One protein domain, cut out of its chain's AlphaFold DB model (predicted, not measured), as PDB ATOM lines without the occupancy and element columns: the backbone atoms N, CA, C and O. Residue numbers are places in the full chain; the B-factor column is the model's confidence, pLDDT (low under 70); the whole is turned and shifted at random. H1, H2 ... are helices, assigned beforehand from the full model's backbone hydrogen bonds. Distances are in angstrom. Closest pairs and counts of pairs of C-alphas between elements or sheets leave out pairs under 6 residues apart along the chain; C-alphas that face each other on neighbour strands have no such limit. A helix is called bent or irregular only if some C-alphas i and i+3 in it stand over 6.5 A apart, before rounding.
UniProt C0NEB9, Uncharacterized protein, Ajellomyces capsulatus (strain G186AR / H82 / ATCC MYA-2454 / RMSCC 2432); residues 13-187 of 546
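This is residues 13 to 187 of the 546 residues of an uncharacterized protein of Ajellomyces capsulatus (strain G186AR / H82 / ATCC MYA-2454 / RMSCC 2432) (UniProt C0NEB9). What shape do these coordinates make? One long, nearly straight helix, H2, runs along the longest axis, with H5 crossing its arm H2a near the middle of the domain and H3 folded back along its arm H2b; H1 and H7 pack on H5 and on each other, and H6 packs on both H3 and H7. Residues 25 to 64 loop round the end where H2 begins, H4 sits far out, and residues 163 to 168 stick out. What are the figures? The 175 printed residues, all helix by class, include seven named helices, H1 to H7 in chain order, mostly crossed in packing, and no named strand. The whole is compact, with a radius of gyration of the C-alphas of 16.9 A and spans of 52 by 41 by 30 A.

Where is the longest helix? H2, residues 65 to 89, was assigned as one helix by its hydrogen bonds but is bent, C-alphas 78 and 81 being 6.5 A apart; its arms are H2a, residues 65 to 78, 20.1 A long from C-alpha 65 at (142.696, 226.145, 177.436), and H2b, residues 81 to 89, 12.1 A. Where are the others? H1 is residues 13 to 24, 16.2 A, from C-alpha 13 at (155.687, 212.567, 176.437); H3 is 95 to 110, 24.2 A; H4 is 115 to 119; H5 is 136 to 145, 14.2 A. H6 is 147 to 159, 17.9 A, and H7 is 173 to 186, 19.9 A, ending at C-alpha 186 (158.312, 217.458, 160.372).

What touches H2's arms? H2a touches H5 at a steep tilt of 58 degrees, closest C-alphas Gly 68 and Ala 137, 4.6 A. H2b and residues 101 to 105 of H3 touch in a helical hairpin, closest C-alphas Val 83 and Val 101, 6.3 A. What else meets H5, the hub? Residues 22 to 24 of H1 touch it, about perpendicular at 81 degrees, closest C-alphas Leu 22 and Gly 141, 4.7 A. How do H6 and H7 stand? They form a helical hairpin, closest C-alphas Leu 157 and Leu 173, 6.2 A; H4 touches no helix. Are the backbones helical? Every O i to N i+4 pair is within hydrogen-bond range in H1, H2a, H2b, H5, H6 and H7; H3 has 10 of 12, and H4 0 of 1 but 2 of 2 O i to N i+3 pairs.

How large is it? The C-alphas farthest apart, of Lys 31 and Lys 91, are 52.9 A apart. Are there cuts or long links? The printed part has no cut; the links H1 to H2, H4 to H5 and H6 to H7 are long. Where is confidence low? Residues 51 to 53 and 114 to 125 have pLDDT under 70.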
ATOM      1  N   PHE A  13     156.396 212.955 177.663       94.56
ATOM      2  CA  PHE A  13     155.687 212.567 176.437       94.56
ATOM      3  C   PHE A  13     154.444 213.434 176.175       94.56
ATOM      4  O   PHE A  13     154.142 213.739 175.029       94.56
ATOM      5  N   GLU A  14     153.765 213.898 177.223       96.33
ATOM      6  CA  GLU A  14     152.580 214.757 177.126       96.33
ATOM      7  C   GLU A  14     152.979 216.185 176.742       96.33
ATOM      8  O   GLU A  14     152.298 216.821 175.943       96.33
ATOM      9  N   LYS A  15     154.140 216.666 177.215       97.28
ATOM     10  CA  LYS A  15     154.744 217.917 176.723       97.28
ATOM     11  C   LYS A  15     155.133 217.822 175.242       97.28
ATOM     12  O   LYS A  15     154.922 218.783 174.509       97.28
ATOM     13  N   ARG A  16     155.622 216.661 174.777       95.30
ATOM     14  CA  ARG A  16     155.849 216.397 173.342       95.30
ATOM     15  C   ARG A  16     154.539 216.398 172.550       95.30
ATOM     16  O   ARG A  16     154.444 217.166 171.603       95.30
ATOM     17  N   GLN A  17     153.524 215.634 172.966       95.00
ATOM     18  CA  GLN A  17     152.202 215.624 172.318       95.00
ATOM     19  C   GLN A  17     151.568 217.031 172.272       95.00
ATOM     20  O   GLN A  17     151.020 217.423 171.246       95.00
ATOM     21  N   LEU A  18     151.687 217.836 173.336       96.90
ATOM     22  CA  LEU A  18     151.192 219.218 173.337       96.90
ATOM     23  C   LEU A  18     151.943 220.103 172.332       96.90
ATOM     24  O   LEU A  18     151.311 220.851 171.588       96.90
ATOM     25  N   ALA A  19     153.275 220.007 172.280       97.24
ATOM     26  CA  ALA A  19     154.068 220.732 171.290       97.24
ATOM     27  C   ALA A  19     153.720 220.302 169.852       97.24
ATOM     28  O   ALA A  19     153.616 221.153 168.974       97.24
ATOM     29  N   SER A  20     153.459 219.007 169.650       95.00
ATOM     30  CA  SER A  20     153.007 218.389 168.396       95.00
ATOM     31  C   SER A  20     151.697 218.989 167.887       95.00
ATOM     32  O   SER A  20     151.632 219.469 166.757       95.00
ATOM     33  N   ILE A  21     150.670 219.044 168.745       94.85
ATOM     34  CA  ILE A  21     149.365 219.659 168.449       94.85
ATOM     35  C   ILE A  21     149.541 221.125 168.041       94.85
ATOM     36  O   ILE A  21     149.059 221.544 166.991       94.85
ATOM     37  N   LEU A  22     150.242 221.899 168.874       96.12
ATOM     38  CA  LEU A  22     150.382 223.344 168.697       96.12
ATOM     39  C   LEU A  22     151.222 223.697 167.460       96.12
ATOM     40  O   LEU A  22     150.905 224.662 166.773       96.12
ATOM     41  N   HIS A  23     152.262 222.916 167.153       95.62
ATOM     42  CA  HIS A  23     153.073 223.092 165.944       95.62
ATOM     43  C   HIS A  23     152.315 222.674 164.680       95.62
ATOM     44  O   HIS A  23     152.255 223.441 163.727       95.62
ATOM     45  N   SER A  24     151.689 221.497 164.668       92.86
ATOM     46  CA  SER A  24     150.994 220.994 163.473       92.86
ATOM     47  C   SER A  24     149.681 221.728 163.162       92.86
ATOM     48  O   SER A  24     149.242 221.726 162.015       92.86
ATOM     49  N   GLY A  25     149.058 222.377 164.154       90.18
ATOM     50  CA  GLY A  25     147.808 223.128 163.984       90.18
ATOM     51  C   GLY A  25     146.573 222.255 163.731       90.18
ATOM     52  O   GLY A  25     145.549 222.765 163.274       90.18
ATOM     53  N   ILE A  26     146.664 220.949 164.004       88.59
ATOM     54  CA  ILE A  26     145.588 219.979 163.773       88.59
ATOM     55  C   ILE A  26     144.364 220.215 164.666       88.59
ATOM     56  O   ILE A  26     144.460 220.672 165.806       88.59
ATOM     57  N   THR A  27     143.195 219.807 164.169       88.76
ATOM     58  CA  THR A  27     141.966 219.725 164.965       88.76
ATOM     59  C   THR A  27     142.149 218.750 166.127       88.76
ATOM     60  O   THR A  27     142.315 217.547 165.928       88.76
ATOM     61  N   VAL A  28     142.044 219.255 167.355       86.42
ATOM     62  CA  VAL A  28     142.038 218.438 168.570       86.42
ATOM     63  C   VAL A  28     140.635 217.869 168.757       86.42
ATOM     64  O   VAL A  28     139.769 218.484 169.389       86.42
ATOM     65  N   ASP A  29     140.393 216.690 168.188       83.71
ATOM     66  CA  ASP A  29     139.235 215.870 168.535       83.71
ATOM     67  C   ASP A  29     139.613 214.704 169.481       83.71
ATOM     68  O   ASP A  29     140.565 214.813 170.245       83.71
ATOM     69  N   SER A  30     138.795 213.648 169.551       73.30
ATOM     70  CA  SER A  30     139.022 212.482 170.433       73.30
ATOM     71  C   SER A  30     139.419 211.203 169.680       73.30
ATOM     72  O   SER A  30     139.543 210.148 170.294       73.30
ATOM     73  N   LYS A  31     139.580 211.297 168.358       81.47
ATOM     74  CA  LYS A  31     140.198 210.312 167.463       81.47
ATOM     75  C   LYS A  31     141.571 210.792 166.974       81.47
ATOM     76  O   LYS A  31     142.337 209.984 166.463       81.47
ATOM     77  N   ALA A  32     141.873 212.083 167.131       79.80
ATOM     78  CA  ALA A  32     143.176 212.672 166.885       79.80
ATOM     79  C   ALA A  32     144.279 211.870 167.592       79.80
ATOM     80  O   ALA A  32     144.283 211.714 168.817       79.80
ATOM     81  N   CYS A  33     145.220 211.382 166.791       82.84
ATOM     82  CA  CYS A  33     146.482 210.855 167.271       82.84
ATOM     83  C   CYS A  33     147.551 211.949 167.236       82.84
ATOM     84  O   CYS A  33     147.485 212.874 166.426       82.84
ATOM     85  N   ASP A  34     148.577 211.804 168.066       81.01
ATOM     86  CA  ASP A  34     149.821 212.545 167.899       81.01
ATOM     87  C   ASP A  34     150.456 212.202 166.531       81.01
ATOM     88  O   ASP A  34     150.667 211.016 166.249       81.01
ATOM     89  N   PRO A  35     150.762 213.192 165.670       76.49
ATOM     90  CA  PRO A  35     151.173 212.945 164.288       76.49
ATOM     91  C   PRO A  35     152.508 212.198 164.131       76.49
ATOM     92  O   PRO A  35     152.728 211.611 163.073       76.49
ATOM     93  N   TRP A  36     153.381 212.161 165.148       80.05
ATOM     94  CA  TRP A  36     154.632 211.389 165.084       80.05
ATOM     95  C   TRP A  36     154.455 209.946 165.557       80.05
ATOM     96  O   TRP A  36     154.839 209.008 164.862       80.05
ATOM     97  N   THR A  37     153.885 209.750 166.747       84.10
ATOM     98  CA  THR A  37     153.766 208.421 167.371       84.10
ATOM     99  C   THR A  37     152.553 207.631 166.890       84.10
ATOM    100  O   THR A  37     152.478 206.429 167.141       84.10
ATOM    101  N   ARG A  38     151.579 208.293 166.249       86.81
ATOM    102  CA  ARG A  38     150.241 207.763 165.920       86.81
ATOM    103  C   ARG A  38     149.461 207.226 167.135       86.81
ATOM    104  O   ARG A  38     148.449 206.553 166.961       86.81
ATOM    105  N   THR A  39     149.890 207.559 168.355       89.51
ATOM    106  CA  THR A  39     149.180 207.220 169.599       89.51
ATOM    107  C   THR A  39     148.062 208.217 169.882       89.51
ATOM    108  O   THR A  39     148.148 209.378 169.483       89.51
ATOM    109  N   SER A  40     147.024 207.783 170.597       92.18
ATOM    110  CA  SER A  40     145.987 208.681 171.105       92.18
ATOM    111  C   SER A  40     146.584 209.782 171.990       92.18
ATOM    112  O   SER A  40     147.528 209.563 172.758       92.18
ATOM    113  N   LEU A  41     146.024 210.989 171.894       93.62
ATOM    114  CA  LEU A  41     146.408 212.095 172.769       93.62
ATOM    115  C   LEU A  41     146.076 211.772 174.232       93.62
ATOM    116  O   LEU A  41     144.994 211.261 174.532       93.62
ATOM    117  N   SER A  42     146.984 212.101 175.153       94.82
ATOM    118  CA  SER A  42     146.742 211.908 176.584       94.82
ATOM    119  C   SER A  42     145.519 212.697 177.055       94.82
ATOM    120  O   SER A  42     145.378 213.891 176.778       94.82
ATOM    121  N   LEU A  43     144.684 212.054 177.878       94.21
ATOM    122  CA  LEU A  43     143.560 212.691 178.572       94.21
ATOM    123  C   LEU A  43     144.005 213.885 179.441       94.21
ATOM    124  O   LEU A  43     143.204 214.776 179.710       94.21
ATOM    125  N   ASN A  44     145.284 213.963 179.830       95.43
ATOM    126  CA  ASN A  44     145.823 215.120 180.545       95.43
ATOM    127  C   ASN A  44     145.920 216.390 179.684       95.43
ATOM    128  O   ASN A  44     145.977 217.480 180.254       95.43
ATOM    129  N   LEU A  45     145.893 216.277 178.351       95.06
ATOM    130  CA  LEU A  45     145.852 217.410 177.417       95.06
ATOM    131  C   LEU A  45     144.423 217.834 177.055       95.06
ATOM    132  O   LEU A  45     144.206 218.976 176.648       95.06
ATOM    133  N   LEU A  46     143.454 216.928 177.202       94.28
ATOM    134  CA  LEU A  46     142.070 217.137 176.787       94.28
ATOM    135  C   LEU A  46     141.215 217.712 177.926       94.28
ATOM    136  O   LEU A  46     141.363 217.343 179.093       94.28
ATOM    137  N   SER A  47     140.302 218.626 177.601       91.87
ATOM    138  CA  SER A  47     139.322 219.126 178.564       91.87
ATOM    139  C   SER A  47     138.221 218.090 178.778       91.87
ATOM    140  O   SER A  47     137.485 217.752 177.853       91.87
ATOM    141  N   SER A  48     138.062 217.632 180.020       85.65
ATOM    142  CA  SER A  48     136.942 216.780 180.439       85.65
ATOM    143  C   SER A  48     135.630 217.548 180.638       85.65
ATOM    144  O   SER A  48     134.594 216.934 180.880       85.65
ATOM    145  N   ARG A  49     135.655 218.888 180.565       80.34
ATOM    146  CA  ARG A  49     134.490 219.750 180.801       80.34
ATOM    147  C   ARG A  49     134.247 220.711 179.639       80.34
ATOM    148  O   ARG A  49     135.171 221.350 179.140       80.34
ATOM    149  N   THR A  50     132.971 220.902 179.318       70.62
ATOM    150  CA  THR A  50     132.402 221.848 178.336       70.62
ATOM    151  C   THR A  50     132.499 223.321 178.800       70.62
ATOM    152  O   THR A  50     131.587 224.110 178.562       70.62
ATOM    153  N   ILE A  51     133.556 223.694 179.537       64.05
ATOM    154  CA  ILE A  51     133.692 225.014 180.178       64.05
ATOM    155  C   ILE A  51     133.809 226.127 179.132       64.05
ATOM    156  O   ILE A  51     134.487 225.984 178.120       64.05
ATOM    157  N   LEU A  52     133.145 227.245 179.439       63.47
ATOM    158  CA  LEU A  52     132.955 228.456 178.641       63.47
ATOM    159  C   LEU A  52     134.157 228.824 177.738       63.47
ATOM    160  O   LEU A  52     135.106 229.487 178.151       63.47
ATOM    161  N   TRP A  53     134.055 228.422 176.469       65.98
ATOM    162  CA  TRP A  53     135.112 228.293 175.453       65.98
ATOM    163  C   TRP A  53     135.691 229.623 174.915       65.98
ATOM    164  O   TRP A  53     136.215 229.677 173.806       65.98
ATOM    165  N   LYS A  54     135.615 230.725 175.675       74.31
ATOM    166  CA  LYS A  54     135.885 232.112 175.227       74.31
ATOM    167  C   LYS A  54     137.324 232.406 174.742       74.31
ATOM    168  O   LYS A  54     137.568 233.521 174.292       74.31
ATOM    169  N   LYS A  55     138.258 231.448 174.832       83.13
ATOM    170  CA  LYS A  55     139.662 231.557 174.365       83.13
ATOM    171  C   LYS A  55     140.113 230.418 173.429       83.13
ATOM    172  O   LYS A  55     141.290 230.349 173.075       83.13
ATOM    173  N   THR A  56     139.230 229.500 173.022       90.45
ATOM    174  CA  THR A  56     139.593 228.383 172.127       90.45
ATOM    175  C   THR A  56     138.760 228.382 170.848       90.45
ATOM    176  O   THR A  56     137.533 228.404 170.873       90.45
ATOM    177  N   CYS A  57     139.438 228.350 169.696       93.38
ATOM    178  CA  CYS A  57     138.785 228.182 168.400       93.38
ATOM    179  C   CYS A  57     138.286 226.738 168.221       93.38
ATOM    180  O   CYS A  57     138.675 225.833 168.961       93.38
ATOM    181  N   HIS A  58     137.471 226.495 167.190       91.84
ATOM    182  CA  HIS A  58     136.884 225.179 166.924       91.84
ATOM    183  C   HIS A  58     137.922 224.048 166.741       91.84
ATOM    184  O   HIS A  58     137.612 222.905 167.077       91.84
ATOM    185  N   LEU A  59     139.141 224.359 166.272       92.34
ATOM    186  CA  LEU A  59     140.254 223.407 166.120       92.34
ATOM    187  C   LEU A  59     140.812 222.976 167.481       92.34
ATOM    188  O   LEU A  59     140.869 221.792 167.795       92.34
ATOM    189  N   HIS A  60     141.166 223.945 168.327       94.02
ATOM    190  CA  HIS A  60     141.760 223.706 169.644       94.02
ATOM    191  C   HIS A  60     140.722 223.448 170.739       94.02
ATOM    192  O   HIS A  60     141.068 223.406 171.917       94.02
ATOM    193  N   ARG A  61     139.442 223.282 170.382       92.49
ATOM    194  CA  ARG A  61     138.341 223.305 171.346       92.49
ATOM    195  C   ARG A  61     138.500 222.257 172.452       92.49
ATOM    196  O   ARG A  61     138.346 222.602 173.618       92.49
ATOM    197  N   LYS A  62     138.839 221.000 172.123       93.21
ATOM    198  CA  LYS A  62     138.998 219.943 173.141       93.21
ATOM    199  C   LYS A  62     140.317 220.026 173.915       93.21
ATOM    200  O   LYS A  62     140.474 219.278 174.873       93.21
ATOM    201  N   LEU A  63     141.251 220.898 173.535       94.22
ATOM    202  CA  LEU A  63     142.486 221.119 174.286       94.22
ATOM    203  C   LEU A  63     142.170 221.876 175.583       94.22
ATOM    204  O   LEU A  63     141.345 222.791 175.591       94.22
ATOM    205  N   LYS A  64     142.840 221.543 176.688       94.60
ATOM    206  CA  LYS A  64     142.743 222.339 177.919       94.60
ATOM    207  C   LYS A  64     143.269 223.756 177.673       94.60
ATOM    208  O   LYS A  64     144.469 223.949 177.480       94.60
ATOM    209  N   ALA A  65     142.374 224.745 177.717       93.96
ATOM    210  CA  ALA A  65     142.696 226.145 177.436       93.96
ATOM    211  C   ALA A  65     143.847 226.685 178.309       93.96
ATOM    212  O   ALA A  65     144.718 227.379 177.795       93.96
ATOM    213  N   GLU A  66     143.907 226.278 179.585       94.29
ATOM    214  CA  GLU A  66     144.985 226.621 180.531       94.29
ATOM    215  C   GLU A  66     146.396 226.302 180.006       94.29
ATOM    216  O   GLU A  66     147.337 227.020 180.329       94.29
ATOM    217  N   LEU A  67     146.562 225.269 179.172       96.12
ATOM    218  CA  LEU A  67     147.862 224.872 178.625       96.12
ATOM    219  C   LEU A  67     148.323 225.829 177.516       96.12
ATOM    220  O   LEU A  67     149.480 226.246 177.501       96.12
ATOM    221  N   GLY A  68     147.409 226.203 176.614       95.76
ATOM    222  CA  GLY A  68     147.677 227.176 175.551       95.76
ATOM    223  C   GLY A  68     147.861 228.588 176.105       95.76
ATOM    224  O   GLY A  68     148.827 229.264 175.755       95.76
ATOM    225  N   GLU A  69     146.986 229.000 177.026       95.31
ATOM    226  CA  GLU A  69     147.083 230.281 177.730       95.31
ATOM    227  C   GLU A  69     148.396 230.397 178.515       95.31
ATOM    228  O   GLU A  69     149.085 231.411 178.415       95.31
ATOM    229  N   PHE A  70     148.792 229.356 179.256       96.35
ATOM    230  CA  PHE A  70     150.042 229.371 180.010       96.35
ATOM    231  C   PHE A  70     151.269 229.523 179.101       96.35
ATOM    232  O   PHE A  70     152.105 230.391 179.358       96.35
ATOM    233  N   ILE A  71     151.371 228.741 178.019       97.53
ATOM    234  CA  ILE A  71     152.510 228.848 177.089       97.53
ATOM    235  C   ILE A  71     152.510 230.216 176.393       97.53
ATOM    236  O   ILE A  71     153.574 230.820 176.259       97.53
ATOM    237  N   LEU A  72     151.348 230.767 176.021       96.52
ATOM    238  CA  LEU A  72     151.293 232.118 175.460       96.52
ATOM    239  C   LEU A  72     151.715 233.185 176.478       96.52
ATOM    240  O   LEU A  72     152.427 234.117 176.119       96.52
ATOM    241  N   ASN A  73     151.317 233.056 177.744       96.03
ATOM    242  CA  ASN A  73     151.702 233.994 178.796       96.03
ATOM    243  C   ASN A  73     153.204 233.906 179.132       96.03
ATOM    244  O   ASN A  73     153.800 234.924 179.486       96.03
ATOM    245  N   LEU A  74     153.847 232.745 178.939       96.91
ATOM    246  CA  LEU A  74     155.311 232.652 178.915       96.91
ATOM    247  C   LEU A  74     155.911 233.434 177.729       96.91
ATOM    248  O   LEU A  74     156.832 234.217 177.942       96.91
ATOM    249  N   ILE A  75     155.391 233.264 176.503       97.19
ATOM    250  CA  ILE A  75     155.880 233.991 175.311       97.19
ATOM    251  C   ILE A  75     155.732 235.508 175.497       97.19
ATOM    252  O   ILE A  75     156.715 236.229 175.352       97.19
ATOM    253  N   LYS A  76     154.538 235.981 175.881       96.19
ATOM    254  CA  LYS A  76     154.226 237.397 176.152       96.19
ATOM    255  C   LYS A  76     155.223 238.041 177.115       96.19
ATOM    256  O   LYS A  76     155.705 239.135 176.852       96.19
ATOM    257  N   TYR A  77     155.545 237.354 178.209       95.91
ATOM    258  CA  TYR A  77     156.476 237.851 179.223       95.91
ATOM    259  C   TYR A  77     157.931 237.890 178.736       95.91
ATOM    260  O   TYR A  77     158.660 238.839 179.028       95.91
ATOM    261  N   GLU A  78     158.365 236.877 177.979       96.48
ATOM    262  CA  GLU A  78     159.737 236.825 177.467       96.48
ATOM    263  C   GLU A  78     159.972 237.834 176.325       96.48
ATOM    264  O   GLU A  78     161.036 238.443 176.301       96.48
ATOM    265  N   VAL A  79     159.005 238.077 175.425       95.49
ATOM    266  CA  VAL A  79     159.171 239.047 174.309       95.49
ATOM    267  C   VAL A  79     158.642 240.457 174.595       95.49
ATOM    268  O   VAL A  79     158.921 241.388 173.842       95.49
ATOM    269  N   GLY A  80     157.889 240.630 175.681       94.54
ATOM    270  CA  GLY A  80     157.521 241.928 176.238       94.54
ATOM    271  C   GLY A  80     158.582 242.418 177.220       94.54
ATOM    272  O   GLY A  80     159.679 242.817 176.823       94.54
ATOM    273  N   ASP A  81     158.248 242.372 178.509       92.91
ATOM    274  CA  ASP A  81     159.037 242.946 179.604       92.91
ATOM    275  C   ASP A  81     160.506 242.505 179.578       92.91
ATOM    276  O   ASP A  81     161.398 243.330 179.754       92.91
ATOM    277  N   ARG A  82     160.791 241.221 179.313       94.98
ATOM    278  CA  ARG A  82     162.170 240.704 179.338       94.98
ATOM    279  C   ARG A  82     163.024 241.157 178.157       94.98
ATOM    280  O   ARG A  82     164.199 241.447 178.378       94.98
ATOM    281  N   VAL A  83     162.480 241.255 176.941       94.85
ATOM    282  CA  VAL A  83     163.206 241.848 175.800       94.85
ATOM    283  C   VAL A  83     163.412 243.348 176.012       94.85
ATOM    284  O   VAL A  83     164.508 243.839 175.738       94.85
ATOM    285  N   LYS A  84     162.425 244.063 176.575       93.28
ATOM    286  CA  LYS A  84     162.584 245.473 176.969       93.28
ATOM    287  C   LYS A  84     163.725 245.643 177.985       93.28
ATOM    288  O   LYS A  84     164.691 246.338 177.681       93.28
ATOM    289  N   SER A  85     163.687 244.923 179.110       93.98
ATOM    290  CA  SER A  85     164.750 244.974 180.130       93.98
ATOM    291  C   SER A  85     166.128 244.601 179.577       93.98
ATOM    292  O   SER A  85     167.128 245.200 179.958       93.98
ATOM    293  N   TYR A  86     166.207 243.618 178.674       93.66
ATOM    294  CA  TYR A  86     167.467 243.204 178.050       93.66
ATOM    295  C   TYR A  86     168.062 244.298 177.150       93.66
ATOM    296  O   TYR A  86     169.281 244.482 177.135       93.66
ATOM    297  N   ALA A  87     167.219 245.041 176.426       92.77
ATOM    298  CA  ALA A  87     167.648 246.182 175.624       92.77
ATOM    299  C   ALA A  87     168.149 247.340 176.505       92.77
ATOM    300  O   ALA A  87     169.219 247.885 176.246       92.77
ATOM    301  N   GLU A  88     167.425 247.657 177.581       92.90
ATOM    302  CA  GLU A  88     167.774 248.715 178.542       92.90
ATOM    303  C   GLU A  88     169.086 248.414 179.291       92.90
ATOM    304  O   GLU A  88     169.946 249.283 179.430       92.90
ATOM    305  N   GLN A  89     169.286 247.163 179.719       90.73
ATOM    306  CA  GLN A  89     170.511 246.727 180.402       90.73
ATOM    307  C   GLN A  89     171.746 246.761 179.487       90.73
ATOM    308  O   GLN A  89     172.861 247.014 179.952       90.73
ATOM    309  N   ARG A  90     171.585 246.523 178.179       87.89
ATOM    310  CA  ARG A  90     172.695 246.479 177.217       87.89
ATOM    311  C   ARG A  90     172.862 247.800 176.467       87.89
ATOM    312  O   ARG A  90     172.612 247.882 175.266       87.89
ATOM    313  N   LYS A  91     173.467 248.788 177.145       86.19
ATOM    314  CA  LYS A  91     173.890 250.098 176.583       86.19
ATOM    315  C   LYS A  91     174.628 250.030 175.226       86.19
ATOM    316  O   LYS A  91     174.700 251.036 174.527       86.19
ATOM    317  N   ARG A  92     175.216 248.881 174.860       90.52
ATOM    318  CA  ARG A  92     175.858 248.615 173.557       90.52
ATOM    319  C   ARG A  92     175.522 247.207 173.037       90.52
ATOM    320  O   ARG A  92     176.367 246.316 173.066       90.52
ATOM    321  N   LEU A  93     174.290 247.001 172.561       91.67
ATOM    322  CA  LEU A  93     173.917 245.809 171.779       91.67
ATOM    323  C   LEU A  93     174.746 245.712 170.486       91.67
ATOM    324  O   LEU A  93     174.886 246.701 169.758       91.67
ATOM    325  N   ARG A  94     175.237 244.510 170.155       94.38
ATOM    326  CA  ARG A  94     175.816 244.219 168.826       94.38
ATOM    327  C   ARG A  94     174.717 244.234 167.757       94.38
ATOM    328  O   ARG A  94     173.555 244.015 168.075       94.38
ATOM    329  N   GLU A  95     175.054 244.441 166.484       93.27
ATOM    330  CA  GLU A  95     174.035 244.619 165.428       93.27
ATOM    331  C   GLU A  95     173.093 243.409 165.270       93.27
ATOM    332  O   GLU A  95     171.882 243.568 165.142       93.27
ATOM    333  N   SER A  96     173.626 242.192 165.399       93.29
ATOM    334  CA  SER A  96     172.837 240.954 165.450       93.29
ATOM    335  C   SER A  96     171.927 240.863 166.683       93.29
ATOM    336  O   SER A  96     170.838 240.299 166.610       93.29
ATOM    337  N   GLU A  97     172.334 241.452 167.809       94.05
ATOM    338  CA  GLU A  97     171.539 241.515 169.040       94.05
ATOM    339  C   GLU A  97     170.451 242.596 168.952       94.05
ATOM    340  O   GLU A  97     169.352 242.377 169.455       94.05
ATOM    341  N   LYS A  98     170.704 243.722 168.263       93.44
ATOM    342  CA  LYS A  98     169.673 244.723 167.929       93.44
ATOM    343  C   LYS A  98     168.609 244.133 167.006       93.44
ATOM    344  O   LYS A  98     167.424 244.293 167.279       93.44
ATOM    345  N   TYR A  99     169.023 243.433 165.946       92.59
ATOM    346  CA  TYR A  99     168.108 242.738 165.034       92.59
ATOM    347  C   TYR A  99     167.226 241.736 165.793       92.59
ATOM    348  O   TYR A  99     166.006 241.747 165.639       92.59
ATOM    349  N   LEU A 100     167.832 240.931 166.672       94.66
ATOM    350  CA  LEU A 100     167.127 239.984 167.534       94.66
ATOM    351  C   LEU A 100     166.114 240.673 168.467       94.66
ATOM    352  O   LEU A 100     164.967 240.236 168.554       94.66
ATOM    353  N   VAL A 101     166.517 241.756 169.141       94.18
ATOM    354  CA  VAL A 101     165.637 242.548 170.018       94.18
ATOM    355  C   VAL A 101     164.465 243.138 169.232       94.18
ATOM    356  O   VAL A 101     163.325 242.936 169.636       94.18
ATOM    357  N   ASN A 102     164.722 243.786 168.093       92.21
ATOM    358  CA  ASN A 102     163.687 244.374 167.239       92.21
ATOM    359  C   ASN A 102     162.699 243.300 166.743       92.21
ATOM    360  O   ASN A 102     161.492 243.433 166.926       92.21
ATOM    361  N   TYR A 103     163.197 242.175 166.218       93.85
ATOM    362  CA  TYR A 103     162.346 241.070 165.764       93.85
ATOM    363  C   TYR A 103     161.419 240.555 166.883       93.85
ATOM    364  O   TYR A 103     160.228 240.336 166.657       93.85
ATOM    365  N   LEU A 104     161.935 240.377 168.105       94.57
ATOM    366  CA  LEU A 104     161.127 239.902 169.233       94.57
ATOM    367  C   LEU A 104     160.169 240.977 169.775       94.57
ATOM    368  O   LEU A 104     159.037 240.644 170.123       94.57
ATOM    369  N   GLN A 105     160.555 242.257 169.767       91.76
ATOM    370  CA  GLN A 105     159.641 243.371 170.054       91.76
ATOM    371  C   GLN A 105     158.456 243.384 169.082       91.76
ATOM    372  O   GLN A 105     157.329 243.626 169.503       91.76
ATOM    373  N   GLN A 106     158.675 243.055 167.808       89.82
ATOM    374  CA  GLN A 106     157.602 242.978 166.817       89.82
ATOM    375  C   GLN A 106     156.722 241.727 166.961       89.82
ATOM    376  O   GLN A 106     155.530 241.792 166.664       89.82
ATOM    377  N   LEU A 107     157.237 240.621 167.519       92.35
ATOM    378  CA  LEU A 107     156.409 239.472 167.923       92.35
ATOM    379  C   LEU A 107     155.331 239.881 168.951       92.35
ATOM    380  O   LEU A 107     154.227 239.339 168.952       92.35
ATOM    381  N   ASN A 108     155.618 240.887 169.787       90.42
ATOM    382  CA  ASN A 108     154.688 241.444 170.777       90.42
ATOM    383  C   ASN A 108     153.422 242.071 170.143       90.42
ATOM    384  O   ASN A 108     152.391 242.205 170.804       90.42
ATOM    385  N   ASN A 109     153.460 242.411 168.850       85.29
ATOM    386  CA  ASN A 109     152.321 242.993 168.134       85.29
ATOM    387  C   ASN A 109     151.212 241.964 167.819       85.29
ATOM    388  O   ASN A 109     150.076 242.354 167.560       85.29
ATOM    389  N   MET A 110     151.478 240.654 167.940       87.45
ATOM    390  CA  MET A 110     150.489 239.583 167.707       87.45
ATOM    391  C   MET A 110     149.245 239.639 168.612       87.45
ATOM    392  O   MET A 110     148.202 239.080 168.262       87.45
ATOM    393  N   TRP A 111     149.363 240.244 169.797       88.24
ATOM    394  CA  TRP A 111     148.310 240.292 170.824       88.24
ATOM    395  C   TRP A 111     148.065 241.693 171.400       88.24
ATOM    396  O   TRP A 111     147.086 241.876 172.127       88.24
ATOM    397  N   LYS A 112     148.898 242.688 171.068       84.52
ATOM    398  CA  LYS A 112     148.560 244.101 171.275       84.52
ATOM    399  C   LYS A 112     147.419 244.463 170.322       84.52
ATOM    400  O   LYS A 112     147.570 244.383 169.109       84.52
ATOM    401  N   LYS A 113     146.258 244.810 170.879       70.98
ATOM    402  CA  LYS A 113     145.054 245.158 170.106       70.98
ATOM    403  C   LYS A 113     145.121 246.591 169.556       70.98
ATOM    404  O   LYS A 113     144.462 246.909 168.572       70.98
ATOM    405  N   ASP A 114     145.870 247.457 170.231       66.11
ATOM    406  CA  ASP A 114     145.727 248.900 170.091       66.11
ATOM    407  C   ASP A 114     146.652 249.447 169.001       66.11
ATOM    408  O   ASP A 114     147.875 249.314 169.066       66.11
ATOM    409  N   ALA A 115     146.050 250.085 167.993       62.54
ATOM    410  CA  ALA A 115     146.758 250.638 166.838       62.54
ATOM    411  C   ALA A 115     147.760 251.751 167.203       62.54
ATOM    412  O   ALA A 115     148.642 252.055 166.407       62.54
ATOM    413  N   SER A 116     147.677 252.318 168.412       65.13
ATOM    414  CA  SER A 116     148.654 253.272 168.953       65.13
ATOM    415  C   SER A 116     150.092 252.742 168.907       65.13
ATOM    416  O   SER A 116     151.002 253.490 168.560       65.13
ATOM    417  N   PHE A 117     150.301 251.448 169.171       63.95
ATOM    418  CA  PHE A 117     151.636 250.840 169.156       63.95
ATOM    419  C   PHE A 117     152.257 250.726 167.756       63.95
ATOM    420  O   PHE A 117     153.473 250.582 167.649       63.95
ATOM    421  N   VAL A 118     151.459 250.822 166.684       61.20
ATOM    422  CA  VAL A 118     151.962 250.785 165.298       61.20
ATOM    423  C   VAL A 118     152.841 252.006 164.996       61.20
ATOM    424  O   VAL A 118     153.744 251.913 164.172       61.20
ATOM    425  N   ASN A 119     152.629 253.118 165.708       63.85
ATOM    426  CA  ASN A 119     153.395 254.354 165.545       63.85
ATOM    427  C   ASN A 119     154.747 254.343 166.288       63.85
ATOM    428  O   ASN A 119     155.607 255.164 165.984       63.85
ATOM    429  N   GLU A 120     154.937 253.449 167.268       65.55
ATOM    430  CA  GLU A 120     156.169 253.368 168.076       65.55
ATOM    431  C   GLU A 120     157.195 252.380 167.501       65.55
ATOM    432  O   GLU A 120     158.399 252.553 167.681       65.55
ATOM    433  N   SER A 121     156.741 251.323 166.818       58.22
ATOM    434  CA  SER A 121     157.635 250.326 166.224       58.22
ATOM    435  C   SER A 121     158.141 250.762 164.850       58.22
ATOM    436  O   SER A 121     157.340 250.944 163.932       58.22
ATOM    437  N   HIS A 122     159.467 250.821 164.677       61.76
ATOM    438  CA  HIS A 122     160.102 250.870 163.353       61.76
ATOM    439  C   HIS A 122     159.525 249.784 162.430       61.76
ATOM    440  O   HIS A 122     159.301 248.666 162.896       61.76
ATOM    441  N   GLU A 123     159.311 250.139 161.155       67.90
ATOM    442  CA  GLU A 123     158.588 249.391 160.108       67.90
ATOM    443  C   GLU A 123     158.177 247.947 160.473       67.90
ATOM    444  O   GLU A 123     159.035 247.058 160.530       67.90
ATOM    445  N   PRO A 124     156.872 247.673 160.688       63.16
ATOM    446  CA  PRO A 124     156.430 246.350 161.103       63.16
ATOM    447  C   PRO A 124     156.729 245.302 160.021       63.16
ATOM    448  O   PRO A 124     156.186 245.344 158.912       63.16
ATOM    449  N   ILE A 125     157.557 244.319 160.379       67.69
ATOM    450  CA  ILE A 125     157.841 243.111 159.607       67.69
ATOM    451  C   ILE A 125     156.504 242.431 159.312       67.69
ATOM    452  O   ILE A 125     155.812 241.917 160.197       67.69
ATOM    453  N   LYS A 126     156.144 242.463 158.028       71.01
ATOM    454  CA  LYS A 126     154.880 241.964 157.484       71.01
ATOM    455  C   LYS A 126     154.752 240.469 157.797       71.01
ATOM    456  O   LYS A 126     155.414 239.649 157.169       71.01
ATOM    457  N   GLY A 127     153.926 240.134 158.789       77.40
ATOM    458  CA  GLY A 127     153.712 238.758 159.252       77.40
ATOM    459  C   GLY A 127     153.151 238.648 160.674       77.40
ATOM    460  O   GLY A 127     152.289 237.805 160.931       77.40
ATOM    461  N   TRP A 128     153.547 239.532 161.599       86.83
ATOM    462  CA  TRP A 128     153.138 239.459 163.018       86.83
ATOM    463  C   TRP A 128     151.846 240.217 163.359       86.83
ATOM    464  O   TRP A 128     151.697 240.796 164.431       86.83
ATOM    465  N   PHE A 129     150.874 240.161 162.445       82.55
ATOM    466  CA  PHE A 129     149.546 240.759 162.609       82.55
ATOM    467  C   PHE A 129     148.746 240.140 163.765       82.55
ATOM    468  O   PHE A 129     148.874 238.940 164.048       82.55
ATOM    469  N   TYR A 130     147.878 240.953 164.373       80.37
ATOM    470  CA  TYR A 130     146.978 240.575 165.462       80.37
ATOM    471  C   TYR A 130     146.121 239.346 165.118       80.37
ATOM    472  O   TYR A 130     145.487 239.288 164.065       80.37
ATOM    473  N   GLN A 131     146.072 238.356 166.012       83.84
ATOM    474  CA  GLN A 131     145.297 237.131 165.788       83.84
ATOM    475  C   GLN A 131     143.803 237.343 166.103       83.84
ATOM    476  O   GLN A 131     143.379 237.186 167.250       83.84
ATOM    477  N   GLU A 132     142.987 237.633 165.084       86.06
ATOM    478  CA  GLU A 132     141.555 237.952 165.240       86.06
ATOM    479  C   GLU A 132     140.764 236.904 166.042       86.06
ATOM    480  O   GLU A 132     139.986 237.262 166.923       86.06
ATOM    481  N   ASN A 133     141.008 235.607 165.813       88.21
ATOM    482  CA  ASN A 133     140.287 234.540 166.520       88.21
ATOM    483  C   ASN A 133     140.621 234.428 168.024       88.21
ATOM    484  O   ASN A 133     140.030 233.586 168.704       88.21
ATOM    485  N   ARG A 134     141.579 235.227 168.529       89.75
ATOM    486  CA  ARG A 134     142.052 235.306 169.927       89.75
ATOM    487  C   ARG A 134     142.366 233.962 170.591       89.75
ATOM    488  O   ARG A 134     142.402 233.873 171.814       89.75
ATOM    489  N   CYS A 135     142.602 232.908 169.812       93.64
ATOM    490  CA  CYS A 135     142.844 231.592 170.371       93.64
ATOM    491  C   CYS A 135     144.300 231.474 170.814       93.64
ATOM    492  O   CYS A 135     145.204 231.491 169.975       93.64
ATOM    493  N   ASP A 136     144.531 231.308 172.117       94.72
ATOM    494  CA  ASP A 136     145.888 231.277 172.677       94.72
ATOM    495  C   ASP A 136     146.736 230.157 172.053       94.72
ATOM    496  O   ASP A 136     147.880 230.379 171.660       94.72
ATOM    497  N   ALA A 137     146.133 228.987 171.827       95.83
ATOM    498  CA  ALA A 137     146.756 227.875 171.113       95.83
ATOM    499  C   ALA A 137     147.083 228.196 169.635       95.83
ATOM    500  O   ALA A 137     148.126 227.771 169.144       95.83
ATOM    501  N   CYS A 138     146.270 228.999 168.930       95.28
ATOM    502  CA  CYS A 138     146.611 229.479 167.580       95.28
ATOM    503  C   CYS A 138     147.767 230.488 167.594       95.28
ATOM    504  O   CYS A 138     148.596 230.462 166.686       95.28
ATOM    505  N   MET A 139     147.842 231.361 168.606       95.08
ATOM    506  CA  MET A 139     148.955 232.307 168.753       95.08
ATOM    507  C   MET A 139     150.267 231.568 169.037       95.08
ATOM    508  O   MET A 139     151.243 231.778 168.316       95.08
ATOM    509  N   VAL A 140     150.274 230.625 169.988       96.86
ATOM    510  CA  VAL A 140     151.429 229.736 170.224       96.86
ATOM    511  C   VAL A 140     151.776 228.951 168.956       96.86
ATOM    512  O   VAL A 140     152.944 228.882 168.590       96.86
ATOM    513  N   GLY A 141     150.780 228.425 168.238       96.00
ATOM    514  CA  GLY A 141     150.984 227.678 166.995       96.00
ATOM    515  C   GLY A 141     151.462 228.502 165.795       96.00
ATOM    516  O   GLY A 141     152.009 227.936 164.851       96.00
ATOM    517  N   ARG A 142     151.310 229.834 165.795       94.92
ATOM    518  CA  ARG A 142     151.988 230.716 164.825       94.92
ATOM    519  C   ARG A 142     153.471 230.865 165.176       94.92
ATOM    520  O   ARG A 142     154.309 230.604 164.319       94.92
ATOM    521  N   VAL A 143     153.800 231.160 166.438       96.42
ATOM    522  CA  VAL A 143     155.200 231.259 166.908       96.42
ATOM    523  C   VAL A 143     155.947 229.925 166.765       96.42
ATOM    524  O   VAL A 143     157.106 229.906 166.370       96.42
ATOM    525  N   ALA A 144     155.284 228.798 167.038       96.94
ATOM    526  CA  ALA A 144     155.872 227.467 166.910       96.94
ATOM    527  C   ALA A 144     156.158 227.071 165.452       96.94
ATOM    528  O   ALA A 144     157.128 226.356 165.207       96.94
ATOM    529  N   ARG A 145     155.339 227.516 164.485       95.12
ATOM    530  CA  ARG A 145     155.518 227.204 163.054       95.12
ATOM    531  C   ARG A 145     156.510 228.114 162.338       95.12
ATOM    532  O   ARG A 145     157.113 227.659 161.374       95.12
ATOM    533  N   ASP A 146     156.731 229.341 162.796       95.06
ATOM    534  CA  ASP A 146     157.771 230.194 162.219       95.06
ATOM    535  C   ASP A 146     159.162 229.775 162.734       95.06
ATOM    536  O   ASP A 146     159.510 229.951 163.904       95.06
ATOM    537  N   ALA A 147     159.975 229.203 161.843       95.22
ATOM    538  CA  ALA A 147     161.327 228.747 162.163       95.22
ATOM    539  C   ALA A 147     162.293 229.897 162.527       95.22
ATOM    540  O   ALA A 147     163.253 229.673 163.268       95.22
ATOM    541  N   THR A 148     162.039 231.115 162.042       95.03
ATOM    542  CA  THR A 148     162.828 232.321 162.334       95.03
ATOM    543  C   THR A 148     162.489 232.854 163.719       95.03
ATOM    544  O   THR A 148     163.399 233.061 164.520       95.03
ATOM    545  N   ALA A 149     161.203 232.998 164.056       96.07
ATOM    546  CA  ALA A 149     160.781 233.398 165.399       96.07
ATOM    547  C   ALA A 149     161.234 232.393 166.453       96.07
ATOM    548  O   ALA A 149     161.755 232.787 167.494       96.07
ATOM    549  N   LEU A 150     161.107 231.099 166.163       97.03
ATOM    550  CA  LEU A 150     161.576 230.035 167.036       97.03
ATOM    551  C   LEU A 150     163.104 230.047 167.212       97.03
ATOM    552  O   LEU A 150     163.587 229.888 168.333       97.03
ATOM    553  N   GLY A 151     163.870 230.257 166.136       97.15
ATOM    554  CA  GLY A 151     165.330 230.376 166.191       97.15
ATOM    555  C   GLY A 151     165.799 231.609 166.969       97.15
ATOM    556  O   GLY A 151     166.668 231.501 167.832       97.15
ATOM    557  N   ASN A 152     165.170 232.760 166.723       96.96
ATOM    558  CA  ASN A 152     165.426 234.012 167.433       96.96
ATOM    559  C   ASN A 152     165.081 233.883 168.925       96.96
ATOM    560  O   ASN A 152     165.905 234.186 169.785       96.96
ATOM    561  N   LEU A 153     163.896 233.368 169.253       97.50
ATOM    562  CA  LEU A 153     163.451 233.201 170.635       97.50
ATOM    563  C   LEU A 153     164.298 232.164 171.392       97.50
ATOM    564  O   LEU A 153     164.592 232.376 172.565       97.50
ATOM    565  N   LEU A 154     164.779 231.101 170.733       97.48
ATOM    566  CA  LEU A 154     165.808 230.220 171.301       97.48
ATOM    567  C   LEU A 154     167.103 230.977 171.599       97.48
ATOM    568  O   LEU A 154     167.558 230.951 172.739       97.48
ATOM    569  N   ALA A 155     167.666 231.683 170.615       96.46
ATOM    570  CA  ALA A 155     168.919 232.419 170.784       96.46
ATOM    571  C   ALA A 155     168.830 233.468 171.908       96.46
ATOM    572  O   ALA A 155     169.766 233.605 172.693       96.46
ATOM    573  N   PHE A 156     167.692 234.156 172.042       96.98
ATOM    574  CA  PHE A 156     167.427 235.075 173.149       96.98
ATOM    575  C   PHE A 156     167.346 234.357 174.501       96.98
ATOM    576  O   PHE A 156     168.025 234.756 175.443       96.98
ATOM    577  N   LEU A 157     166.563 233.278 174.610       96.90
ATOM    578  CA  LEU A 157     166.404 232.536 175.867       96.90
ATOM    579  C   LEU A 157     167.692 231.825 176.307       96.90
ATOM    580  O   LEU A 157     167.895 231.654 177.506       96.90
ATOM    581  N   GLU A 158     168.560 231.432 175.372       95.16
ATOM    582  CA  GLU A 158     169.876 230.850 175.666       95.16
ATOM    583  C   GLU A 158     170.935 231.919 175.971       95.16
ATOM    584  O   GLU A 158     171.743 231.716 176.870       95.16
ATOM    585  N   ALA A 159     170.890 233.097 175.336       92.39
ATOM    586  CA  ALA A 159     171.721 234.245 175.722       92.39
ATOM    587  C   ALA A 159     171.291 234.886 177.060       92.39
ATOM    588  O   ALA A 159     172.102 235.539 177.719       92.39
ATOM    589  N   ARG A 160     170.025 234.702 177.462       91.14
ATOM    590  CA  ARG A 160     169.466 235.080 178.773       91.14
ATOM    591  C   ARG A 160     169.558 233.949 179.808       91.14
ATOM    592  O   ARG A 160     169.216 234.173 180.970       91.14
ATOM    593  N   ALA A 161     169.976 232.743 179.413       91.40
ATOM    594  CA  ALA A 161     170.183 231.651 180.352       91.40
ATOM    595  C   ALA A 161     171.429 231.949 181.209       91.40
ATOM    596  O   ALA A 161     172.467 232.335 180.666       91.40
ATOM    597  N   PRO A 162     171.345 231.802 182.539       85.42
ATOM    598  CA  PRO A 162     172.486 232.032 183.416       85.42
ATOM    599  C   PRO A 162     173.603 231.014 183.114       85.42
ATOM    600  O   PRO A 162     173.311 229.851 182.836       85.42
ATOM    601  N   PRO A 163     174.888 231.410 183.191       84.79
ATOM    602  CA  PRO A 163     176.012 230.491 182.997       84.79
ATOM    603  C   PRO A 163     176.277 229.599 184.221       84.79
ATOM    604  O   PRO A 163     177.114 228.703 184.152       84.79
ATOM    605  N   ARG A 164     175.609 229.877 185.347       86.32
ATOM    606  CA  ARG A 164     175.705 229.132 186.603       86.32
ATOM    607  C   ARG A 164     174.571 228.110 186.702       86.32
ATOM    608  O   ARG A 164     173.482 228.343 186.184       86.32
ATOM    609  N   GLU A 165     174.837 226.997 187.377       86.31
ATOM    610  CA  GLU A 165     173.920 225.849 187.461       86.31
ATOM    611  C   GLU A 165     172.916 225.957 188.638       86.31
ATOM    612  O   GLU A 165     172.006 225.140 188.745       86.31
ATOM    613  N   ASP A 166     173.036 226.998 189.474       91.22
ATOM    614  CA  ASP A 166     172.149 227.344 190.600       91.22
ATOM    615  C   ASP A 166     170.824 228.001 190.161       91.22
ATOM    616  O   ASP A 166     169.763 227.747 190.736       91.22
ATOM    617  N   VAL A 167     170.854 228.849 189.128       91.29
ATOM    618  CA  VAL A 167     169.676 229.590 188.662       91.29
ATOM    619  C   VAL A 167     168.947 228.814 187.562       91.29
ATOM    620  O   VAL A 167     169.446 228.628 186.453       91.29
ATOM    621  N   SER A 168     167.706 228.410 187.851       90.97
ATOM    622  CA  SER A 168     166.851 227.670 186.912       90.97
ATOM    623  C   SER A 168     166.697 228.373 185.547       90.97
ATOM    624  O   SER A 168     166.449 229.584 185.501       90.97
ATOM    625  N   PRO A 169     166.766 227.634 184.420       93.31
ATOM    626  CA  PRO A 169     166.647 228.213 183.085       93.31
ATOM    627  C   PRO A 169     165.242 228.789 182.820       93.31
ATOM    628  O   PRO A 169     164.265 228.367 183.447       93.31
ATOM    629  N   PRO A 170     165.089 229.718 181.850       95.19
ATOM    630  CA  PRO A 170     163.790 230.295 181.506       95.19
ATOM    631  C   PRO A 170     162.726 229.224 181.213       95.19
ATOM    632  O   PRO A 170     162.927 228.361 180.359       95.19
ATOM    633  N   ARG A 171     161.556 229.300 181.870       95.46
ATOM    634  CA  ARG A 171     160.463 228.303 181.745       95.46
ATOM    635  C   ARG A 171     159.962 228.113 180.305       95.46
ATOM    636  O   ARG A 171     159.412 227.064 179.984       95.46
ATOM    637  N   LEU A 172     160.180 229.091 179.424       97.42
ATOM    638  CA  LEU A 172     159.853 228.998 177.999       97.42
ATOM    639  C   LEU A 172     160.858 228.156 177.185       97.42
ATOM    640  O   LEU A 172     160.493 227.599 176.150       97.42
ATOM    641  N   LEU A 173     162.103 228.007 177.652       97.11
ATOM    642  CA  LEU A 173     163.184 227.348 176.908       97.11
ATOM    643  C   LEU A 173     162.895 225.863 176.637       97.11
ATOM    644  O   LEU A 173     163.229 225.362 175.564       97.11
ATOM    645  N   VAL A 174     162.221 225.165 177.561       96.55
ATOM    646  CA  VAL A 174     161.802 223.768 177.343       96.55
ATOM    647  C   VAL A 174     160.786 223.655 176.202       96.55
ATOM    648  O   VAL A 174     160.903 222.759 175.369       96.55
ATOM    649  N   TRP A 175     159.842 224.596 176.100       98.25
ATOM    650  CA  TRP A 175     158.845 224.626 175.028       98.25
ATOM    651  C   TRP A 175     159.478 224.941 173.681       98.25
ATOM    652  O   TRP A 175     159.222 224.233 172.712       98.25
ATOM    653  N   MET A 176     160.382 225.918 173.627       97.97
ATOM    654  CA  MET A 176     161.098 226.251 172.393       97.97
ATOM    655  C   MET A 176     162.002 225.104 171.917       97.97
ATOM    656  O   MET A 176     162.075 224.827 170.720       97.97
ATOM    657  N   LYS A 177     162.615 224.340 172.831       97.46
ATOM    658  CA  LYS A 177     163.353 223.118 172.468       97.46
ATOM    659  C   LYS A 177     162.432 222.007 171.951       97.46
ATOM    660  O   LYS A 177     162.792 221.351 170.973       97.46
ATOM    661  N   MET A 178     161.226 221.854 172.505       97.17
ATOM    662  CA  MET A 178     160.211 220.945 171.947       97.17
ATOM    663  C   MET A 178     159.737 221.395 170.557       97.17
ATOM    664  O   MET A 178     159.737 220.582 169.636       97.17
ATOM    665  N   PHE A 179     159.411 222.673 170.348       97.76
ATOM    666  CA  PHE A 179     159.022 223.195 169.029       97.76
ATOM    667  C   PHE A 179     160.150 223.064 167.988       97.76
ATOM    668  O   PHE A 179     159.889 222.751 166.827       97.76
ATOM    669  N   SER A 180     161.418 223.207 168.389       96.67
ATOM    670  CA  SER A 180     162.569 222.983 167.496       96.67
ATOM    671  C   SER A 180     162.722 221.513 167.102       96.67
ATOM    672  O   SER A 180     163.079 221.210 165.963       96.67
ATOM    673  N   TYR A 181     162.404 220.591 168.013       95.31
ATOM    674  CA  TYR A 181     162.297 219.167 167.697       95.31
ATOM    675  C   TYR A 181     161.140 218.892 166.717       95.31
ATOM    676  O   TYR A 181     161.352 218.177 165.743       95.31
ATOM    677  N   CYS A 182     159.978 219.544 166.886       94.66
ATOM    678  CA  CYS A 182     158.849 219.450 165.940       94.66
ATOM    679  C   CYS A 182     159.293 219.778 164.508       94.66
ATOM    680  O   CYS A 182     159.103 218.971 163.604       94.66
ATOM    681  N   HIS A 183     159.950 220.928 164.315       91.72
ATOM    682  CA  HIS A 183     160.485 221.360 163.015       91.72
ATOM    683  C   HIS A 183     161.459 220.356 162.398       91.72
ATOM    684  O   HIS A 183     161.371 220.056 161.209       91.72
ATOM    685  N   LYS A 184     162.381 219.812 163.199       92.63
ATOM    686  CA  LYS A 184     163.390 218.852 162.725       92.63
ATOM    687  C   LYS A 184     162.780 217.504 162.328       92.63
ATOM    688  O   LYS A 184     163.303 216.871 161.421       92.63
ATOM    689  N   CYS A 185     161.690 217.089 162.975       89.83
ATOM    690  CA  CYS A 185     160.983 215.841 162.677       89.83
ATOM    691  C   CYS A 185     159.883 215.976 161.610       89.83
ATOM    692  O   CYS A 185     159.498 214.967 161.027       89.83
ATOM    693  N   LEU A 186     159.362 217.186 161.369       82.12
ATOM    694  CA  LEU A 186     158.312 217.458 160.372       82.12
ATOM    695  C   LEU A 186     158.841 218.025 159.053       82.12
ATOM    696  O   LEU A 186     158.105 218.038 158.068       82.12
ATOM    697  N   ARG A 187     160.115 218.433 158.985       80.69
ATOM    698  CA  ARG A 187     160.806 218.501 157.695       80.69
ATOM    699  C   ARG A 187     160.770 217.084 157.102       80.69
ATOM    700  O   ARG A 187     161.283 216.179 157.763       80.69
TER     701      ARG A 187